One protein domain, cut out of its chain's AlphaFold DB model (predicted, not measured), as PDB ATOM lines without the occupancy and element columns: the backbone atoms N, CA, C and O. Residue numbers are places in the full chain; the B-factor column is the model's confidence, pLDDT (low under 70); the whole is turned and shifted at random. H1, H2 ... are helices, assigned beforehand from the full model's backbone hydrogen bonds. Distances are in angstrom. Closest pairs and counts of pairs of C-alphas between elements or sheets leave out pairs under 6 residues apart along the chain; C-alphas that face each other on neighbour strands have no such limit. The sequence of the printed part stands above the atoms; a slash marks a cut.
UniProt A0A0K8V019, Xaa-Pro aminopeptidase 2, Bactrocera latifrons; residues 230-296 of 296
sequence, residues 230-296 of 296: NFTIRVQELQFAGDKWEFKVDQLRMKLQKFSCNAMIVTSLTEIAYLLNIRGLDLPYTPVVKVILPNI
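AT A GLANCE: This is residues 230 to 296 of the 296 residues of the protein "Xaa-Pro aminopeptidase 2" of Bactrocera latifrons (UniProt A0A0K8V019). This is a domain of little regular structure, mostly links and ends, in which the long helix H2 and the shorter H3 meet near their ends as an L, with one-turn H1 before H2. Residues 277 to 296 form a long tail with no named element. The 67 printed residues, 26 of them in H1, H2 and H3 in that order, are all helix by class, with no named strand; the whole is only just compact, close to loose, with a radius of gyration of the C-alphas of 12.8 A, and only just elongated, spanning 38 by 25 by 16 A.

IN THESE COORDINATES: H2, residues 245 to 258, runs 20.3 A from (183.692, 138.847, 92.620). H3, residues 269 to 276, runs 10.6 A to (184.969, 143.395, 91.055). H1 is residues 238 to 241.

HOW THE PARTS SIT: H2 touches H3 with residues 245 to 249 alone, about perpendicular at 76 degrees; the closest C-alphas, of Trp 245 and Leu 276, are 5.0 A apart. H1 and H3 are close but not clearly touching, the closest C-alphas, of Ala 241 and Tyr 274, being 7.9 A apart. H1 and H2 are apart. In H2 and H3 every O i to N i+4 pair is within hydrogen-bond range; H1 is too short for one.

THE WHOLE: The C-alphas farthest apart, of Asn 230 and Lys 258, are 38.9 A apart. The printed part has no cut, and no link is long. Residues 294 and 296 are under pLDDT 70.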
ATOM      1  N   ASN A 230     186.580 157.834  77.953       82.50
ATOM      2  CA  ASN A 230     185.173 157.414  77.894       82.50
ATOM      3  C   ASN A 230     185.045 155.989  77.337       82.50
ATOM      4  O   ASN A 230     184.310 155.731  76.382       82.50
ATOM      5  N   PHE A 231     185.831 155.061  77.884       85.25
ATOM      6  CA  PHE A 231     185.779 153.661  77.470       85.25
ATOM      7  C   PHE A 231     184.690 152.883  78.207       85.25
ATOM      8  O   PHE A 231     184.392 153.111  79.377       85.25
ATOM      9  N   THR A 232     184.119 151.892  77.521       89.19
ATOM     10  CA  THR A 232     183.170 150.958  78.125       89.19
ATOM     11  C   THR A 232     183.890 149.987  79.060       89.19
ATOM     12  O   THR A 232     184.830 149.299  78.652       89.19
ATOM     13  N   ILE A 233     183.398 149.886  80.295       94.31
ATOM     14  CA  ILE A 233     183.851 148.902  81.285       94.31
ATOM     15  C   ILE A 233     183.604 147.487  80.752       94.31
ATOM     16  O   ILE A 233     182.530 147.186  80.227       94.31
ATOM     17  N   ARG A 234     184.588 146.599  80.913       95.25
ATOM     18  CA  ARG A 234     184.489 145.185  80.533       95.25
ATOM     19  C   ARG A 234     184.570 144.289  81.757       95.25
ATOM     20  O   ARG A 234     185.404 144.504  82.630       95.25
ATOM     21  N   VAL A 235     183.739 143.254  81.792       96.75
ATOM     22  CA  VAL A 235     183.832 142.198  82.804       96.75
ATOM     23  C   VAL A 235     184.954 141.236  82.408       96.75
ATOM     24  O   VAL A 235     185.022 140.792  81.262       96.75
ATOM     25  N   GLN A 236     185.841 140.921  83.349       96.62
ATOM     26  CA  GLN A 236     186.870 139.900  83.190       96.62
ATOM     27  C   GLN A 236     186.216 138.519  83.265       96.62
ATOM     28  O   GLN A 236     185.576 138.183  84.261       96.62
ATOM     29  N   GLU A 237     186.409 137.704  82.231       97.06
ATOM     30  CA  GLU A 237     185.860 136.349  82.197       97.06
ATOM     31  C   GLU A 237     186.386 135.488  83.352       97.06
ATOM     32  O   GLU A 237     187.566 135.548  83.715       97.06
ATOM     33  N   LEU A 238     185.510 134.634  83.893       96.81
ATOM     34  CA  LEU A 238     185.798 133.833  85.083       96.81
ATOM     35  C   LEU A 238     187.036 132.937  84.915       96.81
ATOM     36  O   LEU A 238     187.815 132.809  85.856       96.81
ATOM     37  N   GLN A 239     187.265 132.398  83.711       96.88
ATOM     38  CA  GLN A 239     188.431 131.559  83.396       96.88
ATOM     39  C   GLN A 239     189.783 132.254  83.639       96.88
ATOM     40  O   GLN A 239     190.778 131.588  83.898       96.88
ATOM     41  N   PHE A 240     189.814 133.590  83.601       96.69
ATOM     42  CA  PHE A 240     191.003 134.399  83.884       96.69
ATOM     43  C   PHE A 240     190.955 135.072  85.263       96.69
ATOM     44  O   PHE A 240     191.983 135.507  85.777       96.69
ATOM     45  N   ALA A 241     189.764 135.217  85.846       95.44
ATOM     46  CA  ALA A 241     189.558 135.937  87.100       95.44
ATOM     47  C   ALA A 241     189.884 135.104  88.354       95.44
ATOM     48  O   ALA A 241     190.022 135.679  89.444       95.44
ATOM     49  N   GLY A 242     189.975 133.777  88.201       94.31
ATOM     50  CA  GLY A 242     190.205 132.798  89.267       94.31
ATOM     51  C   GLY A 242     188.947 132.515  90.084       94.31
ATOM     52  O   GLY A 242     188.518 131.372  90.170       94.31
ATOM     53  N   ASP A 243     188.316 133.569  90.603       97.06
ATOM     54  CA  ASP A 243     187.109 133.502  91.426       97.06
ATOM     55  C   ASP A 243     186.073 134.548  91.016       97.06
ATOM     56  O   ASP A 243     186.384 135.594  90.431       97.06
ATOM     57  N   LYS A 244     184.824 134.281  91.398       97.81
ATOM     58  CA  LYS A 244     183.715 135.235  91.326       97.81
ATOM     59  C   LYS A 244     183.958 136.438  92.246       97.81
ATOM     60  O   LYS A 244     184.564 136.298  93.309       97.81
ATOM     61  N   TRP A 245     183.478 137.616  91.852       97.38
ATOM     62  CA  TRP A 245     183.692 138.847  92.620       97.38
ATOM     63  C   TRP A 245     182.983 138.787  93.980       97.38
ATOM     64  O   TRP A 245     183.538 139.234  94.981       97.38
ATOM     65  N   GLU A 246     181.810 138.146  94.037       97.69
ATOM     66  CA  GLU A 246     181.026 137.931  95.254       97.69
ATOM     67  C   GLU A 246     181.862 137.200  96.307       97.69
ATOM     68  O   GLU A 246     181.975 137.643  97.446       97.69
ATOM     69  N   PHE A 247     182.540 136.127  95.888       98.00
ATOM     70  CA  PHE A 247     183.402 135.351  96.772       98.00
ATOM     71  C   PHE A 247     184.580 136.185  97.289       98.00
ATOM     72  O   PHE A 247     184.896 136.136  98.476       98.00
ATOM     73  N   LYS A 248     185.212 136.997  96.430       97.75
ATOM     74  CA  LYS A 248     186.318 137.883  96.835       97.75
ATOM     75  C   LYS A 248     185.867 138.919  97.869       97.75
ATOM     76  O   LYS A 248     186.577 139.146  98.850       97.75
ATOM     77  N   VAL A 249     184.688 139.514  97.674       96.94
ATOM     78  CA  VAL A 249     184.087 140.471  98.615       96.94
ATOM     79  C   VAL A 249     183.747 139.798  99.945       96.94
ATOM     80  O   VAL A 249     184.079 140.341 100.998       96.94
ATOM     81  N   ASP A 250     183.170 138.597  99.925       97.12
ATOM     82  CA  ASP A 250     182.861 137.854 101.149       97.12
ATOM     83  C   ASP A 250     184.133 137.498 101.932       97.12
ATOM     84  O   ASP A 250     184.205 137.716 103.144       97.12
ATOM     85  N   GLN A 251     185.189 137.045 101.246       96.56
ATOM     86  CA  GLN A 251     186.490 136.797 101.874       96.56
ATOM     87  C   GLN A 251     187.097 138.068 102.482       96.56
ATOM     88  O   GLN A 251     187.682 138.015 103.570       96.56
ATOM     89  N   LEU A 252     186.964 139.215 101.809       96.25
ATOM     90  CA  LEU A 252     187.409 140.503 102.338       96.25
ATOM     91  C   LEU A 252     186.633 140.874 103.608       96.25
ATOM     92  O   LEU A 252     187.255 141.170 104.629       96.25
ATOM     93  N   ARG A 253     185.302 140.768 103.598       96.44
ATOM     94  CA  ARG A 253     184.450 141.042 104.769       96.44
ATOM     95  C   ARG A 253     184.780 140.150 105.961       96.44
ATOM     96  O   ARG A 253     184.917 140.646 107.078       96.44
ATOM     97  N   MET A 254     185.001 138.855 105.730       96.56
ATOM     98  CA  MET A 254     185.439 137.927 106.779       96.56
ATOM     99  C   MET A 254     186.778 138.350 107.401       96.56
ATOM    100  O   MET A 254     186.979 138.196 108.606       96.56
ATOM    101  N   LYS A 255     187.710 138.886 106.603       96.75
ATOM    102  CA  LYS A 255     188.976 139.432 107.117       96.75
ATOM    103  C   LYS A 255     188.758 140.730 107.894       96.75
ATOM    104  O   LYS A 255     189.316 140.852 108.979       96.75
ATOM    105  N   LEU A 256     187.929 141.653 107.403       96.75
ATOM    106  CA  LEU A 256     187.605 142.900 108.110       96.75
ATOM    107  C   LEU A 256     187.010 142.625 109.496       96.75
ATOM    108  O   LEU A 256     187.440 143.230 110.477       96.75
ATOM    109  N   GLN A 257     186.122 141.634 109.602       96.44
ATOM    110  CA  GLN A 257     185.562 141.207 110.883       96.44
ATOM    111  C   GLN A 257     186.647 140.722 111.859       96.44
ATOM    112  O   GLN A 257     186.614 141.079 113.035       96.44
ATOM    113  N   LYS A 258     187.645 139.964 111.382       97.12
ATOM    114  CA  LYS A 258     188.780 139.515 112.215       97.12
ATOM    115  C   LYS A 258     189.628 140.676 112.736       97.12
ATOM    116  O   LYS A 258     190.185 140.570 113.822       97.12
ATOM    117  N   PHE A 259     189.707 141.778 111.991       96.56
ATOM    118  CA  PHE A 259     190.401 143.000 112.407       96.56
ATOM    119  C   PHE A 259     189.509 143.981 113.181       96.56
ATOM    120  O   PHE A 259     189.972 145.057 113.544       96.56
ATOM    121  N   SER A 260     188.252 143.619 113.471       96.81
ATOM    122  CA  SER A 260     187.264 144.516 114.090       96.81
ATOM    123  C   SER A 260     187.043 145.817 113.300       96.81
ATOM    124  O   SER A 260     186.775 146.867 113.877       96.81
ATOM    125  N   CYS A 261     187.151 145.756 111.969       96.19
ATOM    126  CA  CYS A 261     186.863 146.873 111.071       96.19
ATOM    127  C   CYS A 261     185.430 146.767 110.535       96.19
ATOM    128  O   CYS A 261     185.015 145.704 110.076       96.19
ATOM    129  N   ASN A 262     184.682 147.875 110.552       94.06
ATOM    130  CA  ASN A 262     183.309 147.915 110.029       94.06
ATOM    131  C   ASN A 262     183.230 148.146 108.517       94.06
ATOM    132  O   ASN A 262     182.218 147.809 107.915       94.06
ATOM    133  N   ALA A 263     184.259 148.761 107.934       93.94
ATOM    134  CA  ALA A 263     184.315 149.113 106.524       93.94
ATOM    135  C   ALA A 263     185.770 149.286 106.077       93.94
ATOM    136  O   ALA A 263     186.668 149.506 106.897       93.94
ATOM    137  N   MET A 264     185.979 149.244 104.764       94.06
ATOM    138  CA  MET A 264     187.226 149.616 104.104       94.06
ATOM    139  C   MET A 264     186.913 150.492 102.891       94.06
ATOM    140  O   MET A 264     186.037 150.162 102.094       94.06
ATOM    141  N   ILE A 265     187.646 151.596 102.748       93.56
ATOM    142  CA  ILE A 265     187.616 152.422 101.539       93.56
ATOM    143  C   ILE A 265     188.726 151.921 100.623       93.56
ATOM    144  O   ILE A 265     189.888 151.883 101.029       93.56
ATOM    145  N   VAL A 266     188.368 151.557  99.394       94.44
ATOM    146  CA  VAL A 266     189.333 151.114  98.384       94.44
ATOM    147  C   VAL A 266     189.458 152.206  97.330       94.44
ATOM    148  O   VAL A 266     188.491 152.524  96.635       94.44
ATOM    149  N   THR A 267     190.650 152.796  97.238       94.50
ATOM    150  CA  THR A 267     190.979 153.848  96.261       94.50
ATOM    151  C   THR A 267     191.917 153.359  95.162       94.50
ATOM    152  O   THR A 267     191.937 153.953  94.088       94.50
ATOM    153  N   SER A 268     192.672 152.283  95.403       95.31
ATOM    154  CA  SER A 268     193.571 151.686  94.413       95.31
ATOM    155  C   SER A 268     192.775 151.081  93.259       95.31
ATOM    156  O   SER A 268     191.978 150.157  93.444       95.31
ATOM    157  N   LEU A 269     193.012 151.573  92.042       95.62
ATOM    158  CA  LEU A 269     192.258 151.138  90.866       95.62
ATOM    159  C   LEU A 269     192.490 149.662  90.518       95.62
ATOM    160  O   LEU A 269     191.587 148.985  90.028       95.62
ATOM    161  N   THR A 270     193.689 149.143  90.791       95.75
ATOM    162  CA  THR A 270     194.027 147.733  90.551       95.75
ATOM    163  C   THR A 270     193.326 146.809  91.543       95.75
ATOM    164  O   THR A 270     192.860 145.738  91.150       95.75
ATOM    165  N   GLU A 271     193.177 147.237  92.799       96.12
ATOM    166  CA  GLU A 271     192.423 146.502  93.818       96.12
ATOM    167  C   GLU A 271     190.936 146.449  93.470       96.12
ATOM    168  O   GLU A 271     190.335 145.377  93.525       96.12
ATOM    169  N   ILE A 272     190.356 147.567  93.025       96.12
ATOM    170  CA  ILE A 272     188.955 147.621  92.588       96.12
ATOM    171  C   ILE A 272     188.725 146.714  91.375       96.12
ATOM    172  O   ILE A 272     187.807 145.891  91.376       96.12
ATOM    173  N   ALA A 273     189.584 146.819  90.357       96.12
ATOM    174  CA  ALA A 273     189.513 145.983  89.163       96.12
ATOM    175  C   ALA A 273     189.607 144.486  89.508       96.12
ATOM    176  O   ALA A 273     188.881 143.659  88.946       96.12
ATOM    177  N   TYR A 274     190.487 144.116  90.440       96.75
ATOM    178  CA  TYR A 274     190.623 142.741  90.916       96.75
ATOM    179  C   TYR A 274     189.391 142.263  91.691       96.75
ATOM    180  O   TYR A 274     188.900 141.162  91.426       96.75
ATOM    181  N   LEU A 275     188.908 143.076  92.632       96.88
ATOM    182  CA  LEU A 275     187.823 142.718  93.539       96.88
ATOM    183  C   LEU A 275     186.510 142.516  92.783       96.88
ATOM    184  O   LEU A 275     185.804 141.552  93.056       96.88
ATOM    185  N   LEU A 276     186.223 143.389  91.814       96.62
ATOM    186  CA  LEU A 276     184.969 143.395  91.055       96.62
ATOM    187  C   LEU A 276     185.026 142.626  89.732       96.62
ATOM    188  O   LEU A 276     184.027 142.567  89.023       96.62
ATOM    189  N   ASN A 277     186.173 142.041  89.376       97.50
ATOM    190  CA  ASN A 277     186.385 141.408  88.070       97.50
ATOM    191  C   ASN A 277     186.035 142.335  86.891       97.50
ATOM    192  O   ASN A 277     185.439 141.897  85.910       97.50
ATOM    193  N   ILE A 278     186.415 143.611  86.962       96.69
ATOM    194  CA  ILE A 278     186.202 144.584  85.878       96.69
ATOM    195  C   ILE A 278     187.526 145.121  85.346       96.69
ATOM    196  O   ILE A 278     188.528 145.157  86.061       96.69
ATOM    197  N   ARG A 279     187.544 145.537  84.083       96.38
ATOM    198  CA  ARG A 279     188.682 146.167  83.409       96.38
ATOM    199  C   ARG A 279     188.213 147.386  82.623       96.38
ATOM    200  O   ARG A 279     187.075 147.432  82.152       96.38
ATOM    201  N   GLY A 280     189.114 148.347  82.475       94.00
ATOM    202  CA  GLY A 280     188.909 149.578  81.717       94.00
ATOM    203  C   GLY A 280     190.182 149.992  80.995       94.00
ATOM    204  O   GLY A 280     191.153 149.237  80.969       94.00
ATOM    205  N   LEU A 281     190.160 151.175  80.393       93.62
ATOM    206  CA  LEU A 281     191.288 151.760  79.664       93.62
ATOM    207  C   LEU A 281     191.484 153.228  80.075       93.62
ATOM    208  O   LEU A 281     191.863 154.072  79.265       93.62
ATOM    209  N   ASP A 282     191.184 153.546  81.336       92.75
ATOM    210  CA  ASP A 282     191.299 154.918  81.837       92.75
ATOM    211  C   ASP A 282     192.759 155.324  82.076       92.75
ATOM    212  O   ASP A 282     193.059 156.514  82.121       92.75
ATOM    213  N   LEU A 283     193.678 154.350  82.167       92.81
ATOM    214  CA  LEU A 283     195.125 154.564  82.186       92.81
ATOM    215  C   LEU A 283     195.798 153.892  80.969       92.81
ATOM    216  O   LEU A 283     195.442 152.757  80.643       92.81
ATOM    217  N   PRO A 284     196.812 154.520  80.331       88.12
ATOM    218  CA  PRO A 284     197.408 154.029  79.077       88.12
ATOM    219  C   PRO A 284     197.986 152.604  79.115       88.12
ATOM    220  O   PRO A 284     197.946 151.896  78.111       88.12
ATOM    221  N   TYR A 285     198.517 152.169  80.262       90.06
ATOM    222  CA  TYR A 285     199.248 150.897  80.394       90.06
ATOM    223  C   TYR A 285     198.718 149.998  81.511       90.06
ATOM    224  O   TYR A 285     199.334 148.993  81.860       90.06
ATOM    225  N   THR A 286     197.591 150.357  82.123       93.75
ATOM    226  CA  THR A 286     197.008 149.602  83.235       93.75
ATOM    227  C   THR A 286     195.508 149.462  82.992       93.75
ATOM    228  O   THR A 286     194.823 150.480  82.930       93.75
ATOM    229  N   PRO A 287     194.974 148.233  82.831       94.44
ATOM    230  CA  PRO A 287     193.602 148.020  82.377       94.44
ATOM    231  C   PRO A 287     192.581 148.209  83.513       94.44
ATOM    232  O   PRO A 287     191.921 147.264  83.953       94.44
ATOM    233  N   VAL A 288     192.469 149.432  84.019       94.81
ATOM    234  CA  VAL A 288     191.645 149.803  85.175       94.81
ATOM    235  C   VAL A 288     190.605 150.864  84.821       94.81
ATOM    236  O   VAL A 288     190.650 151.468  83.749       94.81
ATOM    237  N   VAL A 289     189.647 151.047  85.729       92.69
ATOM    238  CA  VAL A 289     188.562 152.032  85.641       92.69
ATOM    239  C   VAL A 289     188.740 153.030  86.777       92.69
ATOM    240  O   VAL A 289     188.913 152.594  87.914       92.69
ATOM    241  N   LYS A 290     188.669 154.332  86.502       90.56
ATOM    242  CA  LYS A 290     188.689 155.386  87.522       90.56
ATOM    243  C   LYS A 290     187.375 155.400  88.299       90.56
ATOM    244  O   LYS A 290     186.353 155.886  87.823       90.56
ATOM    245  N   VAL A 291     187.394 154.831  89.502       87.81
ATOM    246  CA  VAL A 291     186.239 154.753  90.404       87.81
ATOM    247  C   VAL A 291     186.717 154.606  91.848       87.81
ATOM    248  O   VAL A 291     187.789 154.064  92.096       87.81
ATOM    249  N   ILE A 292     185.924 155.073  92.814       83.06
ATOM    250  CA  ILE A 292     186.150 154.847  94.249       83.06
ATOM    251  C   ILE A 292     185.073 153.889  94.760       83.06
ATOM    252  O   ILE A 292     183.900 154.062  94.430       83.06
ATOM    253  N   LEU A 293     185.452 152.914  95.594       78.50
ATOM    254  CA  LEU A 293     184.499 152.094  96.349       78.50
ATOM    255  C   LEU A 293     184.398 152.622  97.790       78.50
ATOM    256  O   LEU A 293     185.298 152.368  98.596       78.50
ATOM    257  N   PRO A 294     183.336 153.384  98.123       69.94
ATOM    258  CA  PRO A 294     183.257 154.109  99.389       69.94
ATOM    259  C   PRO A 294     182.880 153.231 100.589       69.94
ATOM    260  O   PRO A 294     183.064 153.665 101.723       69.94
ATOM    261  N   ASN A 295     182.331 152.031 100.372       71.56
ATOM    262  CA  ASN A 295     181.948 151.121 101.450       71.56
ATOM    263  C   ASN A 295     181.885 149.671 100.946       71.56
ATOM    264  O   ASN A 295     181.182 149.404  99.967       71.56
ATOM    265  N   ILE A 296     182.605 148.757 101.605       60.00
ATOM    266  CA  ILE A 296     182.661 147.320 101.280       60.00
ATOM    267  C   ILE A 296     182.355 146.488 102.516       60.00
ATOM    268  O   ILE A 296     183.002 146.745 103.555       60.00
TER     269      ILE A 296